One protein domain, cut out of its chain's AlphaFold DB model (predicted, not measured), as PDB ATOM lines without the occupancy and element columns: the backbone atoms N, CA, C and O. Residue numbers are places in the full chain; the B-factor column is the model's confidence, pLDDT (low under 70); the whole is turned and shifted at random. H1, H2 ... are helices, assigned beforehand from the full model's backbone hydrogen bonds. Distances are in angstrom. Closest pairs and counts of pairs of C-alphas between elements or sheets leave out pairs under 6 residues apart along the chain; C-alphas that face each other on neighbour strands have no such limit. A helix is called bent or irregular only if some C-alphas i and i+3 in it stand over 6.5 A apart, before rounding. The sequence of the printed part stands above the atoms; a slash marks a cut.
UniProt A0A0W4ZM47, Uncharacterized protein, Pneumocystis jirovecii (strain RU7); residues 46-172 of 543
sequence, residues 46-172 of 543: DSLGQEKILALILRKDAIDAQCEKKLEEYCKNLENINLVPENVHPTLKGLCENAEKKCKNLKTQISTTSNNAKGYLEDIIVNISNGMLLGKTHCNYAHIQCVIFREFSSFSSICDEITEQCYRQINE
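Overview. This is residues 46 to 172 of the 543 residues of an uncharacterized protein of Pneumocystis jirovecii (strain RU7) (UniProt A0A0W4ZM47). One long helix, H5, kinked near residue 106, runs as a spine along most of the length, and two groups of helices pack on it. H1 and H2 cross its first part, with the short H4 packing on H2 and the short H3 packing on H4, while H6 and H7 fold back and forth along its later part; H1 bridges the groups by touching the end of H6. The printed part has 127 residues, with seven named helices, H1 to H7 in chain order, and no named strand; the class is all helix. It is elongated, spanning 50 by 26 by 21 A, and only just compact, close to loose, with a radius of gyration of the C-alphas of 16.7 A.

Arrangement. H1, residues 50 to 62, is irregular: C-alphas 57 and 60 are 9.4 A apart. H2, residues 67 to 80, touches H1 through residues 67 to 71 alone, closest at C-alphas 61 and 67, 5.2 A; at 72 degrees they are only just about perpendicular. H3, residues 85 to 88, and H4, residues 92 to 96, touch, their closest C-alphas being 86 and 93, 5.0 A. H2 touches H4 with residues 71 to 75 alone, closest at C-alphas 75 and 96, 5.7 A. H5, residues 99 to 129, is only just irregular, with C-alphas 105 and 108 6.9 A apart. Its residues 103 to 110 alone touch H1, about perpendicular at 87 degrees, closest at C-alphas 51 and 110, 5.2 A. Its residues 99 to 103 alone touch H2, closest at C-alphas 68 and 99, 5.1 A. H6, residues 136 to 149, touches H1 with residues 147 to 149 alone, closest at C-alphas 56 and 148, 5.0 A. H5, H6 and H7, residues 155 to 172, form an up and down bundle, each running against the one before. The hairpin of H6 and H7 has a shallow tilt of 26 degrees, closest at C-alphas 139 and 166, 5.7 A. H2, H3 and H4 are apart from H6 and H7. Every O i to N i+4 pair is within hydrogen-bond range in H2, H4, H6 and H7, against 6 of 9 in H1 and 25 of 27 in H5; H3 is too short for one.

Along the chain. H1 begins at C-alpha 50, (2.619, -6.867, -25.081). H5 measures 42.3 A from C-alpha 99, (-8.544, -5.292, -29.914), to C-alpha 129; H2 measures 19.8 A, H6 19.7 A and H7 25.6 A. H7 ends at C-alpha 172, (35.668, -16.307, -39.646).

Size, cuts and confidence. The C-alphas farthest apart, of Asn 82 and Asn 130, are 52.6 A apart. The printed part has no cut and no long link. Residues 131 to 133 have pLDDT under 70.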
ATOM      1  N   ASP A  46       9.081 -15.283 -22.623       80.69
ATOM      2  CA  ASP A  46       7.757 -15.143 -22.001       80.69
ATOM      3  C   ASP A  46       7.545 -13.809 -21.264       80.69
ATOM      4  O   ASP A  46       6.409 -13.426 -20.989       80.69
ATOM      5  N   SER A  47       8.623 -13.091 -20.941       83.06
ATOM      6  CA  SER A  47       8.578 -11.760 -20.324       83.06
ATOM      7  C   SER A  47       8.582 -10.617 -21.343       83.06
ATOM      8  O   SER A  47       8.583  -9.448 -20.953       83.06
ATOM      9  N   LEU A  48       8.559 -10.928 -22.647       86.38
ATOM     10  CA  LEU A  48       8.408  -9.909 -23.680       86.38
ATOM     11  C   LEU A  48       7.103  -9.128 -23.472       86.38
ATOM     12  O   LEU A  48       6.029  -9.696 -23.255       86.38
ATOM     13  N   GLY A  49       7.209  -7.802 -23.568       89.75
ATOM     14  CA  GLY A  49       6.073  -6.904 -23.422       89.75
ATOM     15  C   GLY A  49       4.997  -7.130 -24.488       89.75
ATOM     16  O   GLY A  49       5.243  -7.700 -25.561       89.75
ATOM     17  N   GLN A  50       3.772  -6.683 -24.188       93.44
ATOM     18  CA  GLN A  50       2.619  -6.867 -25.081       93.44
ATOM     19  C   GLN A  50       2.856  -6.237 -26.453       93.44
ATOM     20  O   GLN A  50       2.387  -6.770 -27.455       93.44
ATOM     21  N   GLU A  51       3.617  -5.144 -26.506       94.19
ATOM     22  CA  GLU A  51       4.014  -4.457 -27.728       94.19
ATOM     23  C   GLU A  51       4.819  -5.362 -28.673       94.19
ATOM     24  O   GLU A  51       4.525  -5.417 -29.866       94.19
ATOM     25  N   LYS A  52       5.778  -6.140 -28.154       93.88
ATOM     26  CA  LYS A  52       6.603  -7.047 -28.970       93.88
ATOM     27  C   LYS A  52       5.843  -8.297 -29.391       93.88
ATOM     28  O   LYS A  52       5.983  -8.729 -30.532       93.88
ATOM     29  N   ILE A  53       5.016  -8.854 -28.504       95.62
ATOM     30  CA  ILE A  53       4.148  -9.992 -28.841       95.62
ATOM     31  C   ILE A  53       3.154  -9.593 -29.938       95.62
ATOM     32  O   ILE A  53       3.009 -10.311 -30.926       95.62
ATOM     33  N   LEU A  54       2.528  -8.417 -29.819       95.88
ATOM     34  CA  LEU A  54       1.615  -7.902 -30.837       95.88
ATOM     35  C   LEU A  54       2.330  -7.670 -32.178       95.88
ATOM     36  O   LEU A  54       1.807  -8.068 -33.220       95.88
ATOM     37  N   ALA A  55       3.542  -7.102 -32.156       95.56
ATOM     38  CA  ALA A  55       4.368  -6.928 -33.352       95.56
ATOM     39  C   ALA A  55       4.782  -8.268 -33.993       95.56
ATOM     40  O   ALA A  55       4.753  -8.384 -35.211       95.56
ATOM     41  N   LEU A  56       5.092  -9.315 -33.222       94.38
ATOM     42  CA  LEU A  56       5.387 -10.650 -33.771       94.38
ATOM     43  C   LEU A  56       4.182 -11.277 -34.487       94.38
ATOM     44  O   LEU A  56       4.329 -11.946 -35.516       94.38
ATOM     45  N   ILE A  57       2.983 -11.077 -33.937       94.88
ATOM     46  CA  ILE A  57       1.746 -11.655 -34.471       94.88
ATOM     47  C   ILE A  57       1.323 -10.910 -35.736       94.88
ATOM     48  O   ILE A  57       1.216 -11.523 -36.801       94.88
ATOM     49  N   LEU A  58       1.134  -9.593 -35.625       95.06
ATOM     50  CA  LEU A  58       0.546  -8.754 -36.674       95.06
ATOM     51  C   LEU A  58       1.580  -8.092 -37.585       95.06
ATOM     52  O   LEU A  58       1.212  -7.502 -38.596       95.06
ATOM     53  N   ARG A  59       2.870  -8.192 -37.258       92.56
ATOM     54  CA  ARG A  59       3.963  -7.595 -38.033       92.56
ATOM     55  C   ARG A  59       3.735  -6.085 -38.182       92.56
ATOM     56  O   ARG A  59       3.378  -5.426 -37.204       92.56
ATOM     57  N   LYS A  60       3.919  -5.520 -39.380       90.94
ATOM     58  CA  LYS A  60       3.692  -4.084 -39.627       90.94
ATOM     59  C   LYS A  60       2.255  -3.637 -39.351       90.94
ATOM     60  O   LYS A  60       2.038  -2.491 -38.970       90.94
ATOM     61  N   ASP A  61       1.283  -4.545 -39.458       94.25
ATOM     62  CA  ASP A  61      -0.120  -4.188 -39.262       94.25
ATOM     63  C   ASP A  61      -0.430  -3.794 -37.812       94.25
ATOM     64  O   ASP A  61      -1.452  -3.161 -37.564       94.25
ATOM     65  N   ALA A  62       0.465  -4.099 -36.862       93.62
ATOM     66  CA  ALA A  62       0.347  -3.703 -35.460       93.62
ATOM     67  C   ALA A  62       0.318  -2.175 -35.246       93.62
ATOM     68  O   ALA A  62      -0.157  -1.706 -34.212       93.62
ATOM     69  N   ILE A  63       0.833  -1.390 -36.201       92.69
ATOM     70  CA  ILE A  63       0.824   0.083 -36.158       92.69
ATOM     71  C   ILE A  63      -0.083   0.712 -37.222       92.69
ATOM     72  O   ILE A  63      -0.323   1.927 -37.192       92.69
ATOM     73  N   ASP A  64      -0.631  -0.103 -38.122       90.12
ATOM     74  CA  ASP A  64      -1.492   0.340 -39.211       90.12
ATOM     75  C   ASP A  64      -2.962   0.394 -38.781       90.12
ATOM     76  O   ASP A  64      -3.368  -0.116 -37.735       90.12
ATOM     77  N   ALA A  65      -3.800   1.004 -39.622       92.25
ATOM     78  CA  ALA A  65      -5.247   1.056 -39.402       92.25
ATOM     79  C   ALA A  65      -5.906  -0.339 -39.371       92.25
ATOM     80  O   ALA A  65      -7.036  -0.474 -38.916       92.25
ATOM     81  N   GLN A  66      -5.207  -1.376 -39.847       94.44
ATOM     82  CA  GLN A  66      -5.698  -2.756 -39.867       94.44
ATOM     83  C   GLN A  66      -5.446  -3.525 -38.562       94.44
ATOM     84  O   GLN A  66      -5.901  -4.665 -38.466       94.44
ATOM     85  N   CYS A  67      -4.756  -2.934 -37.576       96.25
ATOM     86  CA  CYS A  67      -4.381  -3.617 -36.335       96.25
ATOM     87  C   CYS A  67      -5.574  -4.304 -35.660       96.25
ATOM     88  O   CYS A  67      -5.511  -5.496 -35.376       96.25
ATOM     89  N   GLU A  68      -6.673  -3.571 -35.457       95.75
ATOM     90  CA  GLU A  68      -7.874  -4.070 -34.778       95.75
ATOM     91  C   GLU A  68      -8.451  -5.289 -35.500       95.75
ATOM     92  O   GLU A  68      -8.498  -6.380 -34.938       95.75
ATOM     93  N   LYS A  69      -8.769  -5.129 -36.789       96.38
ATOM     94  CA  LYS A  69      -9.341  -6.193 -37.617       96.38
ATOM     95  C   LYS A  69      -8.467  -7.451 -37.635       96.38
ATOM     96  O   LYS A  69      -8.990  -8.558 -37.536       96.38
ATOM     97  N   LYS A  70      -7.144  -7.304 -37.779       96.50
ATOM     98  CA  LYS A  70      -6.235  -8.459 -37.824       96.50
ATOM     99  C   LYS A  70      -6.041  -9.110 -36.456       96.50
ATOM    100  O   LYS A  70      -5.881 -10.326 -36.397       96.50
ATOM    101  N   LEU A  71      -6.073  -8.338 -35.369       96.88
ATOM    102  CA  LEU A  71      -6.020  -8.886 -34.015       96.88
ATOM    103  C   LEU A  71      -7.282  -9.691 -33.692       96.88
ATOM    104  O   LEU A  71      -7.182 -10.798 -33.168       96.88
ATOM    105  N   GLU A  72      -8.457  -9.175 -34.056       96.00
ATOM    106  CA  GLU A  72      -9.726  -9.897 -33.920       96.00
ATOM    107  C   GLU A  72      -9.731 -11.186 -34.739       96.00
ATOM    108  O   GLU A  72     -10.094 -12.246 -34.228       96.00
ATOM    109  N   GLU A  73      -9.285 -11.119 -35.996       96.25
ATOM    110  CA  GLU A  73      -9.159 -12.293 -36.858       96.25
ATOM    111  C   GLU A  73      -8.209 -13.332 -36.253       96.25
ATOM    112  O   GLU A  73      -8.540 -14.516 -36.205       96.25
ATOM    113  N   TYR A  74      -7.057 -12.897 -35.739       96.56
ATOM    114  CA  TYR A  74      -6.101 -13.764 -35.060       96.56
ATOM    115  C   TYR A  74      -6.723 -14.465 -33.843       96.56
ATOM    116  O   TYR A  74      -6.687 -15.693 -33.762       96.56
ATOM    117  N   CYS A  75      -7.344 -13.714 -32.930       96.06
ATOM    118  CA  CYS A  75      -7.956 -14.274 -31.722       96.06
ATOM    119  C   CYS A  75      -9.115 -15.224 -32.058       96.06
ATOM    120  O   CYS A  75      -9.171 -16.338 -31.540       96.06
ATOM    121  N   LYS A  76      -9.976 -14.851 -33.013       94.88
ATOM    122  CA  LYS A  76     -11.058 -15.714 -33.505       94.88
ATOM    123  C   LYS A  76     -10.524 -16.989 -34.157       94.88
ATOM    124  O   LYS A  76     -11.107 -18.059 -34.006       94.88
ATOM    125  N   ASN A  77      -9.409 -16.901 -34.881       93.25
ATOM    126  CA  ASN A  77      -8.774 -18.071 -35.476       93.25
ATOM    127  C   ASN A  77      -8.266 -19.048 -34.416       93.25
ATOM    128  O   ASN A  77      -8.411 -20.247 -34.642       93.25
ATOM    129  N   LEU A  78      -7.738 -18.571 -33.280       94.81
ATOM    130  CA  LEU A  78      -7.375 -19.425 -32.140       94.81
ATOM    131  C   LEU A  78      -8.606 -20.123 -31.543       94.81
ATOM    132  O   LEU A  78      -8.588 -21.337 -31.338       94.81
ATOM    133  N   GLU A  79      -9.700 -19.390 -31.342       91.75
ATOM    134  CA  GLU A  79     -10.954 -19.949 -30.817       91.75
ATOM    135  C   GLU A  79     -11.551 -21.016 -31.747       91.75
ATOM    136  O   GLU A  79     -11.954 -22.084 -31.288       91.75
ATOM    137  N   ASN A  80     -11.540 -20.779 -33.064       90.56
ATOM    138  CA  ASN A  80     -12.054 -21.715 -34.072       90.56
ATOM    139  C   ASN A  80     -11.325 -23.071 -34.074       90.56
ATOM    140  O   ASN A  80     -11.892 -24.085 -34.491       90.56
ATOM    141  N   ILE A  81     -10.065 -23.103 -33.628       88.69
ATOM    142  CA  ILE A  81      -9.268 -24.329 -33.470       88.69
ATOM    143  C   ILE A  81      -9.235 -24.824 -32.017       88.69
ATOM    144  O   ILE A  81      -8.446 -25.704 -31.683       88.69
ATOM    145  N   ASN A  82     -10.137 -24.319 -31.169       89.38
ATOM    146  CA  ASN A  82     -10.276 -24.649 -29.750       89.38
ATOM    147  C   ASN A  82      -9.017 -24.376 -28.914       89.38
ATOM    148  O   ASN A  82      -8.759 -25.073 -27.930       89.38
ATOM    149  N   LEU A  83      -8.239 -23.359 -29.282       93.62
ATOM    150  CA  LEU A  83      -7.123 -22.897 -28.472       93.62
ATOM    151  C   LEU A  83      -7.561 -21.752 -27.571       93.62
ATOM    152  O   LEU A  83      -8.138 -20.763 -28.015       93.62
ATOM    153  N   VAL A  84      -7.228 -21.883 -26.292       93.12
ATOM    154  CA  VAL A  84      -7.389 -20.807 -25.319       93.12
ATOM    155  C   VAL A  84      -6.185 -19.862 -25.456       93.12
ATOM    156  O   VAL A  84      -5.053 -20.338 -25.328       93.12
ATOM    157  N   PRO A  85      -6.374 -18.546 -25.680       93.75
ATOM    158  CA  PRO A  85      -5.265 -17.617 -25.925       93.75
ATOM    159  C   PRO A  85      -4.154 -17.654 -24.861       93.75
ATOM    160  O   PRO A  85      -2.976 -17.709 -25.207       93.75
ATOM    161  N   GLU A  86      -4.496 -17.706 -23.569       92.38
ATOM    162  CA  GLU A  86      -3.507 -17.795 -22.474       92.38
ATOM    163  C   GLU A  86      -2.631 -19.057 -22.522       92.38
ATOM    164  O   GLU A  86      -1.480 -19.009 -22.087       92.38
ATOM    165  N   ASN A  87      -3.128 -20.156 -23.098       91.56
ATOM    166  CA  ASN A  87      -2.361 -21.396 -23.236       91.56
ATOM    167  C   ASN A  87      -1.315 -21.308 -24.350       91.56
ATOM    168  O   ASN A  87      -0.281 -21.970 -24.255       91.56
ATOM    169  N   VAL A  88      -1.572 -20.490 -25.376       93.38
ATOM    170  CA  VAL A  88      -0.619 -20.202 -26.457       93.38
ATOM    171  C   VAL A  88       0.497 -19.307 -25.922       93.38
ATOM    172  O   VAL A  88       1.676 -19.667 -25.987       93.38
ATOM    173  N   HIS A  89       0.133 -18.172 -25.320       93.81
ATOM    174  CA  HIS A  89       1.072 -17.317 -24.600       93.81
ATOM    175  C   HIS A  89       0.335 -16.476 -23.539       93.81
ATOM    176  O   HIS A  89      -0.715 -15.906 -23.856       93.81
ATOM    177  N   PRO A  90       0.879 -16.303 -22.314       90.94
ATOM    178  CA  PRO A  90       0.185 -15.618 -21.213       90.94
ATOM    179  C   PRO A  90      -0.335 -14.219 -21.576       90.94
ATOM    180  O   PRO A  90      -1.444 -13.827 -21.214       90.94
ATOM    181  N   THR A  91       0.444 -13.479 -22.366       91.62
ATOM    182  CA  THR A  91       0.099 -12.130 -22.835       91.62
ATOM    183  C   THR A  91      -1.140 -12.070 -23.736       91.62
ATOM    184  O   THR A  91      -1.788 -11.023 -23.799       91.62
ATOM    185  N   LEU A  92      -1.513 -13.163 -24.415       93.50
ATOM    186  CA  LEU A  92      -2.631 -13.138 -25.363       93.50
ATOM    187  C   LEU A  92      -3.987 -12.964 -24.691       93.50
ATOM    188  O   LEU A  92      -4.873 -12.389 -25.313       93.50
ATOM    189  N   LYS A  93      -4.138 -13.377 -23.425       90.56
ATOM    190  CA  LYS A  93      -5.364 -13.126 -22.653       90.56
ATOM    191  C   LYS A  93      -5.749 -11.653 -22.717       90.56
ATOM    192  O   LYS A  93      -6.827 -11.298 -23.172       90.56
ATOM    193  N   GLY A  94      -4.797 -10.791 -22.365       89.81
ATOM    194  CA  GLY A  94      -5.011  -9.352 -22.375       89.81
ATOM    195  C   GLY A  94      -5.068  -8.744 -23.777       89.81
ATOM    196  O   GLY A  94      -5.631  -7.664 -23.917       89.81
ATOM    197  N   LEU A  95      -4.475  -9.367 -24.800       93.56
ATOM    198  CA  LEU A  95      -4.543  -8.863 -26.178       93.56
ATOM    199  C   LEU A  95      -5.897  -9.170 -26.837       93.56
ATOM    200  O   LEU A  95      -6.409  -8.316 -27.555       93.56
ATOM    201  N   CYS A  96      -6.499 -10.329 -26.552       94.44
ATOM    202  CA  CYS A  96      -7.747 -10.773 -27.179       94.44
ATOM    203  C   CYS A  96      -9.037 -10.224 -26.537       94.44
ATOM    204  O   CYS A  96     -10.106 -10.382 -27.113       94.44
ATOM    205  N   GLU A  97      -8.973  -9.558 -25.379       90.06
ATOM    206  CA  GLU A  97     -10.162  -9.020 -24.686       90.06
ATOM    207  C   GLU A  97     -10.738  -7.726 -25.306       90.06
ATOM    208  O   GLU A  97     -11.937  -7.479 -25.199       90.06
ATOM    209  N   ASN A  98      -9.908  -6.861 -25.911       88.38
ATOM    210  CA  ASN A  98     -10.357  -5.614 -26.556       88.38
ATOM    211  C   ASN A  98      -9.330  -5.129 -27.594       88.38
ATOM    212  O   ASN A  98      -8.396  -4.392 -27.256       88.38
ATOM    213  N   ALA A  99      -9.506  -5.544 -28.848       91.62
ATOM    214  CA  ALA A  99      -8.544  -5.292 -29.914       91.62
ATOM    215  C   ALA A  99      -8.334  -3.793 -30.192       91.62
ATOM    216  O   ALA A  99      -7.188  -3.339 -30.225       91.62
ATOM    217  N   GLU A 100      -9.412  -3.009 -30.301       90.62
ATOM    218  CA  GLU A 100      -9.357  -1.564 -30.576       90.62
ATOM    219  C   GLU A 100      -8.510  -0.825 -29.528       90.62
ATOM    220  O   GLU A 100      -7.519  -0.152 -29.843       90.62
ATOM    221  N   LYS A 101      -8.854  -0.995 -28.242       92.88
ATOM    222  CA  LYS A 101      -8.152  -0.337 -27.134       92.88
ATOM    223  C   LYS A 101      -6.694  -0.782 -27.063       92.88
ATOM    224  O   LYS A 101      -5.823   0.037 -26.763       92.88
ATOM    225  N   LYS A 102      -6.408  -2.061 -27.327       93.69
ATOM    226  CA  LYS A 102      -5.044  -2.608 -27.284       93.69
ATOM    227  C   LYS A 102      -4.186  -2.065 -28.414       93.69
ATOM    228  O   LYS A 102      -3.112  -1.544 -28.131       93.69
ATOM    229  N   CYS A 103      -4.686  -2.084 -29.643       94.50
ATOM    230  CA  CYS A 103      -4.022  -1.482 -30.793       94.50
ATOM    231  C   CYS A 103      -3.736   0.006 -30.562       94.50
ATOM    232  O   CYS A 103      -2.604   0.451 -30.736       94.50
ATOM    233  N   LYS A 104      -4.719   0.774 -30.072       93.19
ATOM    234  CA  LYS A 104      -4.538   2.204 -29.788       93.19
ATOM    235  C   LYS A 104      -3.490   2.466 -28.704       93.19
ATOM    236  O   LYS A 104      -2.639   3.334 -28.881       93.19
ATOM    237  N   ASN A 105      -3.535   1.718 -27.601       93.44
ATOM    238  CA  ASN A 105      -2.626   1.914 -26.469       93.44
ATOM    239  C   ASN A 105      -1.193   1.461 -26.775       93.44
ATOM    240  O   ASN A 105      -0.240   2.092 -26.321       93.44
ATOM    241  N   LEU A 106      -1.036   0.368 -27.525       95.75
ATOM    242  CA  LEU A 106       0.271  -0.215 -27.821       95.75
ATOM    243  C   LEU A 106       0.933   0.415 -29.044       95.75
ATOM    244  O   LEU A 106       2.153   0.359 -29.129       95.75
ATOM    245  N   LYS A 107       0.193   1.069 -29.950       94.81
ATOM    246  CA  LYS A 107       0.754   1.681 -31.168       94.81
ATOM    247  C   LYS A 107       1.965   2.570 -30.886       94.81
ATOM    248  O   LYS A 107       3.016   2.363 -31.483       94.81
ATOM    249  N   THR A 108       1.857   3.518 -29.950       93.56
ATOM    250  CA  THR A 108       2.983   4.399 -29.593       93.56
ATOM    251  C   THR A 108       4.144   3.616 -28.983       93.56
ATOM    252  O   THR A 108       5.289   3.876 -29.329       93.56
ATOM    253  N   GLN A 109       3.866   2.624 -28.131       94.75
ATOM    254  CA  GLN A 109       4.904   1.788 -27.518       94.75
ATOM    255  C   GLN A 109       5.638   0.935 -28.556       94.75
ATOM    256  O   GLN A 109       6.864   0.838 -28.504       94.75
ATOM    257  N   ILE A 110       4.911   0.368 -29.524       94.94
ATOM    258  CA  ILE A 110       5.480  -0.373 -30.649       94.94
ATOM    259  C   ILE A 110       6.365   0.560 -31.469       94.94
ATOM    260  O   ILE A 110       7.521   0.223 -31.691       94.94
ATOM    261  N   SER A 111       5.869   1.741 -31.859       93.56
ATOM    262  CA  SER A 111       6.655   2.711 -32.631       93.56
ATOM    263  C   SER A 111       7.918   3.164 -31.894       93.56
ATOM    264  O   SER A 111       8.985   3.234 -32.495       93.56
ATOM    265  N   THR A 112       7.838   3.442 -30.589       93.25
ATOM    266  CA  THR A 112       9.016   3.783 -29.779       93.25
ATOM    267  C   THR A 112       9.997   2.616 -29.716       93.25
ATOM    268  O   THR A 112      11.188   2.803 -29.947       93.25
ATOM    269  N   THR A 113       9.508   1.401 -29.459       92.88
ATOM    270  CA  THR A 113      10.352   0.203 -29.355       92.88
ATOM    271  C   THR A 113      11.022  -0.126 -30.685       92.88
ATOM    272  O   THR A 113      12.220  -0.399 -30.701       92.88
ATOM    273  N   SER A 114      10.291  -0.049 -31.799       94.25
ATOM    274  CA  SER A 114      10.843  -0.272 -33.134       94.25
ATOM    275  C   SER A 114      11.853   0.813 -33.500       94.25
ATOM    276  O   SER A 114      12.911   0.496 -34.022       94.25
ATOM    277  N   ASN A 115      11.594   2.086 -33.188       92.56
ATOM    278  CA  ASN A 115      12.551   3.158 -33.476       92.56
ATOM    279  C   ASN A 115      13.846   3.001 -32.671       92.56
ATOM    280  O   ASN A 115      14.928   3.157 -33.228       92.56
ATOM    281  N   ASN A 116      13.747   2.629 -31.394       92.12
ATOM    282  CA  ASN A 116      14.919   2.346 -30.568       92.12
ATOM    283  C   ASN A 116      15.697   1.142 -31.112       92.12
ATOM    284  O   ASN A 116      16.910   1.218 -31.275       92.12
ATOM    285  N   ALA A 117      15.000   0.045 -31.435       92.69
ATOM    286  CA  ALA A 117      15.619  -1.134 -32.029       92.69
ATOM    287  C   ALA A 117      16.341  -0.778 -33.332       92.69
ATOM    288  O   ALA A 117      17.495  -1.153 -33.503       92.69
ATOM    289  N   LYS A 118      15.695   0.000 -34.206       93.12
ATOM    290  CA  LYS A 118      16.280   0.494 -35.451       93.12
ATOM    291  C   LYS A 118      17.556   1.296 -35.199       93.12
ATOM    292  O   LYS A 118      18.564   0.964 -35.805       93.12
ATOM    293  N   GLY A 119      17.530   2.272 -34.288       92.06
ATOM    294  CA  GLY A 119      18.712   3.072 -33.951       92.06
ATOM    295  C   GLY A 119      19.895   2.201 -33.521       92.06
ATOM    296  O   GLY A 119      20.984   2.340 -34.061       92.06
ATOM    297  N   TYR A 120      19.660   1.206 -32.661       91.38
ATOM    298  CA  TYR A 120      20.712   0.258 -32.274       91.38
ATOM    299  C   TYR A 120      21.231  -0.597 -33.437       91.38
ATOM    300  O   TYR A 120      22.417  -0.908 -33.485       91.38
ATOM    301  N   LEU A 121      20.362  -1.022 -34.358       91.88
ATOM    302  CA  LEU A 121      20.792  -1.775 -35.538       91.88
ATOM    303  C   LEU A 121      21.600  -0.894 -36.506       91.88
ATOM    304  O   LEU A 121      22.591  -1.356 -37.063       91.88
ATOM    305  N   GLU A 122      21.220   0.373 -36.673       91.75
ATOM    306  CA  GLU A 122      21.981   1.354 -37.459       91.75
ATOM    307  C   GLU A 122      23.353   1.626 -36.826       91.75
ATOM    308  O   GLU A 122      24.359   1.616 -37.533       91.75
ATOM    309  N   ASP A 123      23.424   1.759 -35.498       89.44
ATOM    310  CA  ASP A 123      24.687   1.899 -34.766       89.44
ATOM    311  C   ASP A 123      25.603   0.685 -34.978       89.44
ATOM    312  O   ASP A 123      26.809   0.842 -35.181       89.44
ATOM    313  N   ILE A 124      25.045  -0.533 -34.984       88.19
ATOM    314  CA  ILE A 124      25.796  -1.756 -35.303       88.19
ATOM    315  C   ILE A 124      26.406  -1.658 -36.708       88.19
ATOM    316  O   ILE A 124      27.600  -1.909 -36.865       88.19
ATOM    317  N   ILE A 125      25.633  -1.251 -37.719       87.38
ATOM    318  CA  ILE A 125      26.117  -1.104 -39.105       87.38
ATOM    319  C   ILE A 125      27.232  -0.053 -39.204       87.38
ATOM    320  O   ILE A 125      28.266  -0.288 -39.841       87.38
ATOM    321  N   VAL A 126      27.056   1.098 -38.551       86.56
ATOM    322  CA  VAL A 126      28.069   2.164 -38.520       86.56
ATOM    323  C   VAL A 126      29.356   1.663 -37.866       86.56
ATOM    324  O   VAL A 126      30.447   1.890 -38.389       86.56
ATOM    325  N   ASN A 127      29.251   0.933 -36.757       81.19
ATOM    326  CA  ASN A 127      30.416   0.389 -36.067       81.19
ATOM    327  C   ASN A 127      31.149  -0.669 -36.903       81.19
ATOM    328  O   ASN A 127      32.379  -0.637 -36.960       81.19
ATOM    329  N   ILE A 128      30.421  -1.545 -37.606       78.00
ATOM    330  CA  ILE A 128      31.010  -2.498 -38.564       78.00
ATOM    331  C   ILE A 128      31.797  -1.743 -39.641       78.00
ATOM    332  O   ILE A 128      32.946  -2.082 -39.926       78.00
ATOM    333  N   SER A 129      31.220  -0.672 -40.195       75.75
ATOM    334  CA  SER A 129      31.878   0.164 -41.211       75.75
ATOM    335  C   SER A 129      33.161   0.831 -40.695       75.75
ATOM    336  O   SER A 129      34.083   1.079 -41.469       75.75
ATOM    337  N   ASN A 130      33.246   1.068 -39.385       72.12
ATOM    338  CA  ASN A 130      34.422   1.610 -38.704       72.12
ATOM    339  C   ASN A 130      35.435   0.529 -38.271       72.12
ATOM    340  O   ASN A 130      36.387   0.836 -37.553       72.12
ATOM    341  N   GLY A 131      35.257  -0.725 -38.699       61.66
ATOM    342  CA  GLY A 131      36.182  -1.827 -38.422       61.66
ATOM    343  C   GLY A 131      35.951  -2.543 -37.090       61.66
ATOM    344  O   GLY A 131      36.836  -3.269 -36.636       61.66
ATOM    345  N   MET A 132      34.790  -2.357 -36.448       69.94
ATOM    346  CA  MET A 132      34.402  -3.162 -35.286       69.94
ATOM    347  C   MET A 132      34.111  -4.608 -35.709       69.94
ATOM    348  O   MET A 132      33.364  -4.848 -36.656       69.94
ATOM    349  N   LEU A 133      34.660  -5.575 -34.966       65.56
ATOM    350  CA  LEU A 133      34.307  -6.990 -35.104       65.56
ATOM    351  C   LEU A 133      32.929  -7.248 -34.488       65.56
ATOM    352  O   LEU A 133      32.652  -6.835 -33.361       65.56
ATOM    353  N   LEU A 134      32.066  -7.949 -35.221       74.38
ATOM    354  CA  LEU A 134      30.690  -8.183 -34.797       74.38
ATOM    355  C   LEU A 134      30.596  -9.387 -33.846       74.38
ATOM    356  O   LEU A 134      30.550 -10.536 -34.272       74.38
ATOM    357  N   GLY A 135      30.538  -9.141 -32.538       71.50
ATOM    358  CA  GLY A 135      30.373 -10.221 -31.560       71.50
ATOM    359  C   GLY A 135      29.061 -11.006 -31.733       71.50
ATOM    360  O   GLY A 135      28.041 -10.466 -32.173       71.50
ATOM    361  N   LYS A 136      29.039 -12.276 -31.299       75.38
ATOM    362  CA  LYS A 136      27.826 -13.125 -31.311       75.38
ATOM    363  C   LYS A 136      26.634 -12.470 -30.606       75.38
ATOM    364  O   LYS A 136      25.497 -12.640 -31.037       75.38
ATOM    365  N   THR A 137      26.881 -11.690 -29.553       78.69
ATOM    366  CA  THR A 137      25.850 -10.940 -28.816       78.69
ATOM    367  C   THR A 137      25.102  -9.956 -29.714       78.69
ATOM    368  O   THR A 137      23.870  -9.908 -29.681       78.69
ATOM    369  N   HIS A 138      25.822  -9.224 -30.567       84.88
ATOM    370  CA  HIS A 138      25.228  -8.305 -31.535       84.88
ATOM    371  C   HIS A 138      24.396  -9.056 -32.577       84.88
ATOM    372  O   HIS A 138      23.271  -8.652 -32.866       84.88
ATOM    373  N   CYS A 139      24.893 -10.194 -33.073       86.81
ATOM    374  CA  CYS A 139      24.151 -11.044 -34.004       86.81
ATOM    375  C   CYS A 139      22.875 -11.625 -33.399       86.81
ATOM    376  O   CYS A 139      21.822 -11.596 -34.034       86.81
ATOM    377  N   ASN A 140      22.934 -12.096 -32.153       85.12
ATOM    378  CA  ASN A 140      21.769 -12.604 -31.436       85.12
ATOM    379  C   ASN A 140      20.728 -11.501 -31.216       85.12
ATOM    380  O   ASN A 140      19.537 -11.714 -31.453       85.12
ATOM    381  N   TYR A 141      21.168 -10.307 -30.807       87.62
ATOM    382  CA  TYR A 141      20.280  -9.159 -30.668       87.62
ATOM    383  C   TYR A 141      19.619  -8.790 -31.996       87.62
ATOM    384  O   TYR A 141      18.391  -8.678 -32.056       87.62
ATOM    385  N   ALA A 142      20.417  -8.641 -33.054       89.94
ATOM    386  CA  ALA A 142      19.927  -8.294 -34.376       89.94
ATOM    387  C   ALA A 142      18.939  -9.333 -34.896       89.94
ATOM    388  O   ALA A 142      17.858  -8.967 -35.350       89.94
ATOM    389  N   HIS A 143      19.243 -10.622 -34.731       89.69
ATOM    390  CA  HIS A 143      18.335 -11.709 -35.079       89.69
ATOM    391  C   HIS A 143      16.985 -11.572 -34.363       89.69
ATOM    392  O   HIS A 143      15.944 -11.594 -35.017       89.69
ATOM    393  N   ILE A 144      16.977 -11.335 -33.044       90.50
ATOM    394  CA  ILE A 144      15.732 -11.125 -32.284       90.50
ATOM    395  C   ILE A 144      14.950  -9.922 -32.823       90.50
ATOM    396  O   ILE A 144      13.760 -10.053 -33.112       90.50
ATOM    397  N   GLN A 145      15.593  -8.760 -32.977       92.81
ATOM    398  CA  GLN A 145      14.897  -7.558 -33.450       92.81
ATOM    399  C   GLN A 145      14.365  -7.737 -34.873       92.81
ATOM    400  O   GLN A 145      13.241  -7.335 -35.160       92.81
ATOM    401  N   CYS A 146      15.129  -8.383 -35.748       92.75
ATOM    402  CA  CYS A 146      14.727  -8.649 -37.120       92.75
ATOM    403  C   CYS A 146      13.581  -9.660 -37.203       92.75
ATOM    404  O   CYS A 146      12.679  -9.483 -38.015       92.75
ATOM    405  N   VAL A 147      13.521 -10.677 -36.342       91.88
ATOM    406  CA  VAL A 147      12.345 -11.563 -36.303       91.88
ATOM    407  C   VAL A 147      11.078 -10.796 -35.894       91.88
ATOM    408  O   VAL A 147      10.009 -11.067 -36.438       91.88
ATOM    409  N   ILE A 148      11.189  -9.806 -35.000       92.75
ATOM    410  CA  ILE A 148      10.046  -9.007 -34.525       92.75
ATOM    411  C   ILE A 148       9.628  -7.929 -35.543       92.75
ATOM    412  O   ILE A 148       8.447  -7.800 -35.859       92.75
ATOM    413  N   PHE A 149      10.578  -7.137 -36.049       93.69
ATOM    414  CA  PHE A 149      10.295  -5.857 -36.711       93.69
ATOM    415  C   PHE A 149      10.577  -5.824 -38.213       93.69
ATOM    416  O   PHE A 149      10.363  -4.794 -38.841       93.69
ATOM    417  N   ARG A 150      11.023  -6.911 -38.848       90.12
ATOM    418  CA  ARG A 150      11.508  -6.850 -40.241       90.12
ATOM    419  C   ARG A 150      10.524  -6.340 -41.289       90.12
ATOM    420  O   ARG A 150      10.958  -5.784 -42.293       90.12
ATOM    421  N   GLU A 151       9.225  -6.525 -41.078       88.50
ATOM    422  CA  GLU A 151       8.203  -6.008 -41.999       88.50
ATOM    423  C   GLU A 151       7.851  -4.534 -41.770       88.50
ATOM    424  O   GLU A 151       7.134  -3.945 -42.580       88.50
ATOM    425  N   PHE A 152       8.357  -3.923 -40.696       90.19
ATOM    426  CA  PHE A 152       8.244  -2.488 -40.472       90.19
ATOM    427  C   PHE A 152       9.105  -1.742 -41.494       90.19
ATOM    428  O   PHE A 152      10.098  -2.260 -42.019       90.19
ATOM    429  N   SER A 153       8.722  -0.501 -41.792       84.81
ATOM    430  CA  SER A 153       9.445   0.324 -42.754       84.81
ATOM    431  C   SER A 153      10.924   0.453 -42.375       84.81
ATOM    432  O   SER A 153      11.283   0.617 -41.210       84.81
ATOM    433  N   SER A 154      11.789   0.363 -43.388       83.75
ATOM    434  CA  SER A 154      13.249   0.486 -43.269       83.75
ATOM    435  C   SER A 154      13.985  -0.627 -42.511       83.75
ATOM    436  O   SER A 154      15.207  -0.575 -42.471       83.75
ATOM    437  N   PHE A 155      13.316  -1.646 -41.961       91.12
ATOM    438  CA  PHE A 155      14.026  -2.745 -41.294       91.12
ATOM    439  C   PHE A 155      14.603  -3.778 -42.260       91.12
ATOM    440  O   PHE A 155      15.654  -4.337 -41.976       91.12
ATOM    441  N   SER A 156      13.935  -4.058 -43.386       87.50
ATOM    442  CA  SER A 156      14.345  -5.171 -44.256       87.50
ATOM    443  C   SER A 156      15.792  -5.050 -44.734       87.50
ATOM    444  O   SER A 156      16.519  -6.031 -44.650       87.50
ATOM    445  N   SER A 157      16.223  -3.872 -45.194       87.44
ATOM    446  CA  SER A 157      17.598  -3.666 -45.667       87.44
ATOM    447  C   SER A 157      18.617  -3.755 -44.530       87.44
ATOM    448  O   SER A 157      19.605  -4.464 -44.668       87.44
ATOM    449  N   ILE A 158      18.331  -3.114 -43.391       91.25
ATOM    450  CA  ILE A 158      19.174  -3.143 -42.184       91.25
ATOM    451  C   ILE A 158      19.374  -4.589 -41.710       91.25
ATOM    452  O   ILE A 158      20.487  -5.021 -41.423       91.25
ATOM    453  N   CYS A 159      18.291  -5.362 -41.658       91.94
ATOM    454  CA  CYS A 159      18.328  -6.759 -41.253       91.94
ATOM    455  C   CYS A 159      19.095  -7.640 -42.238       91.94
ATOM    456  O   CYS A 159      19.810  -8.539 -41.799       91.94
ATOM    457  N   ASP A 160      18.944  -7.409 -43.543       89.75
ATOM    458  CA  ASP A 160      19.649  -8.174 -44.575       89.75
ATOM    459  C   ASP A 160      21.160  -7.911 -44.507       89.75
ATOM    460  O   ASP A 160      21.943  -8.860 -44.528       89.75
ATOM    461  N   GLU A 161      21.556  -6.650 -44.319       89.50
ATOM    462  CA  GLU A 161      22.952  -6.239 -44.161       89.50
ATOM    463  C   GLU A 161      23.587  -6.846 -42.903       89.50
ATOM    464  O   GLU A 161      24.605  -7.533 -42.995       89.50
ATOM    465  N   ILE A 162      22.958  -6.697 -41.732       90.19
ATOM    466  CA  ILE A 162      23.494  -7.276 -40.490       90.19
ATOM    467  C   ILE A 162      23.543  -8.805 -40.570       90.19
ATOM    468  O   ILE A 162      24.503  -9.414 -40.101       90.19
ATOM    469  N   THR A 163      22.546  -9.442 -41.190       89.56
ATOM    470  CA  THR A 163      22.536 -10.901 -41.381       89.56
ATOM    471  C   THR A 163      23.720 -11.362 -42.230       89.56
ATOM    472  O   THR A 163      24.374 -12.344 -41.879       89.56
ATOM    473  N   GLU A 164      24.029 -10.660 -43.324       87.06
ATOM    474  CA  GLU A 164      25.187 -10.975 -44.167       87.06
ATOM    475  C   GLU A 164      26.505 -10.849 -43.386       87.06
ATOM    476  O   GLU A 164      27.371 -11.726 -43.483       87.06
ATOM    477  N   GLN A 165      26.634  -9.805 -42.563       86.69
ATOM    478  CA  GLN A 165      27.812  -9.588 -41.721       86.69
ATOM    479  C   GLN A 165      27.942 -10.651 -40.626       86.69
ATOM    480  O   GLN A 165      29.014 -11.229 -40.459       86.69
ATOM    481  N   CYS A 166      26.849 -10.994 -39.941       88.19
ATOM    482  CA  CYS A 166      26.824 -12.080 -38.962       88.19
ATOM    483  C   CYS A 166      27.230 -13.417 -39.578       88.19
ATOM    484  O   CYS A 166      28.066 -14.127 -39.020       88.19
ATOM    485  N   TYR A 167      26.689 -13.737 -40.757       87.12
ATOM    486  CA  TYR A 167      27.041 -14.953 -41.480       87.12
ATOM    487  C   TYR A 167      28.549 -15.028 -41.754       87.12
ATOM    488  O   TYR A 167      29.170 -16.076 -41.562       87.12
ATOM    489  N   ARG A 168      29.152 -13.917 -42.193       84.31
ATOM    490  CA  ARG A 168      30.593 -13.826 -42.460       84.31
ATOM    491  C   ARG A 168      31.417 -13.970 -41.181       84.31
ATOM    492  O   ARG A 168      32.298 -14.821 -41.130       84.31
ATOM    493  N   GLN A 169      31.099 -13.187 -40.156       85.88
ATOM    494  CA  GLN A 169      31.871 -13.122 -38.918       85.88
ATOM    495  C   GLN A 169      31.871 -14.455 -38.161       85.88
ATOM    496  O   GLN A 169      32.922 -14.913 -37.728       85.88
ATOM    497  N   ILE A 170      30.723 -15.133 -38.071       86.94
ATOM    498  CA  ILE A 170      30.626 -16.452 -37.424       86.94
ATOM    499  C   ILE A 170      31.494 -17.491 -38.152       86.94
ATOM    500  O   ILE A 170      32.143 -18.312 -37.503       86.94
ATOM    501  N   ASN A 171      31.536 -17.455 -39.490       86.81
ATOM    502  CA  ASN A 171      32.434 -18.318 -40.260       86.81
ATOM    503  C   ASN A 171      33.910 -18.008 -39.967       86.81
ATOM    504  O   ASN A 171      34.694 -18.934 -39.768       86.81
ATOM    505  N   GLU A 172      34.294 -16.729 -39.941       85.94
ATOM    506  CA  GLU A 172      35.668 -16.307 -39.646       85.94
ATOM    507  C   GLU A 172      36.097 -16.705 -38.229       85.94
ATOM    508  O   GLU A 172      37.178 -17.265 -38.048       85.94
TER     509      GLU A 172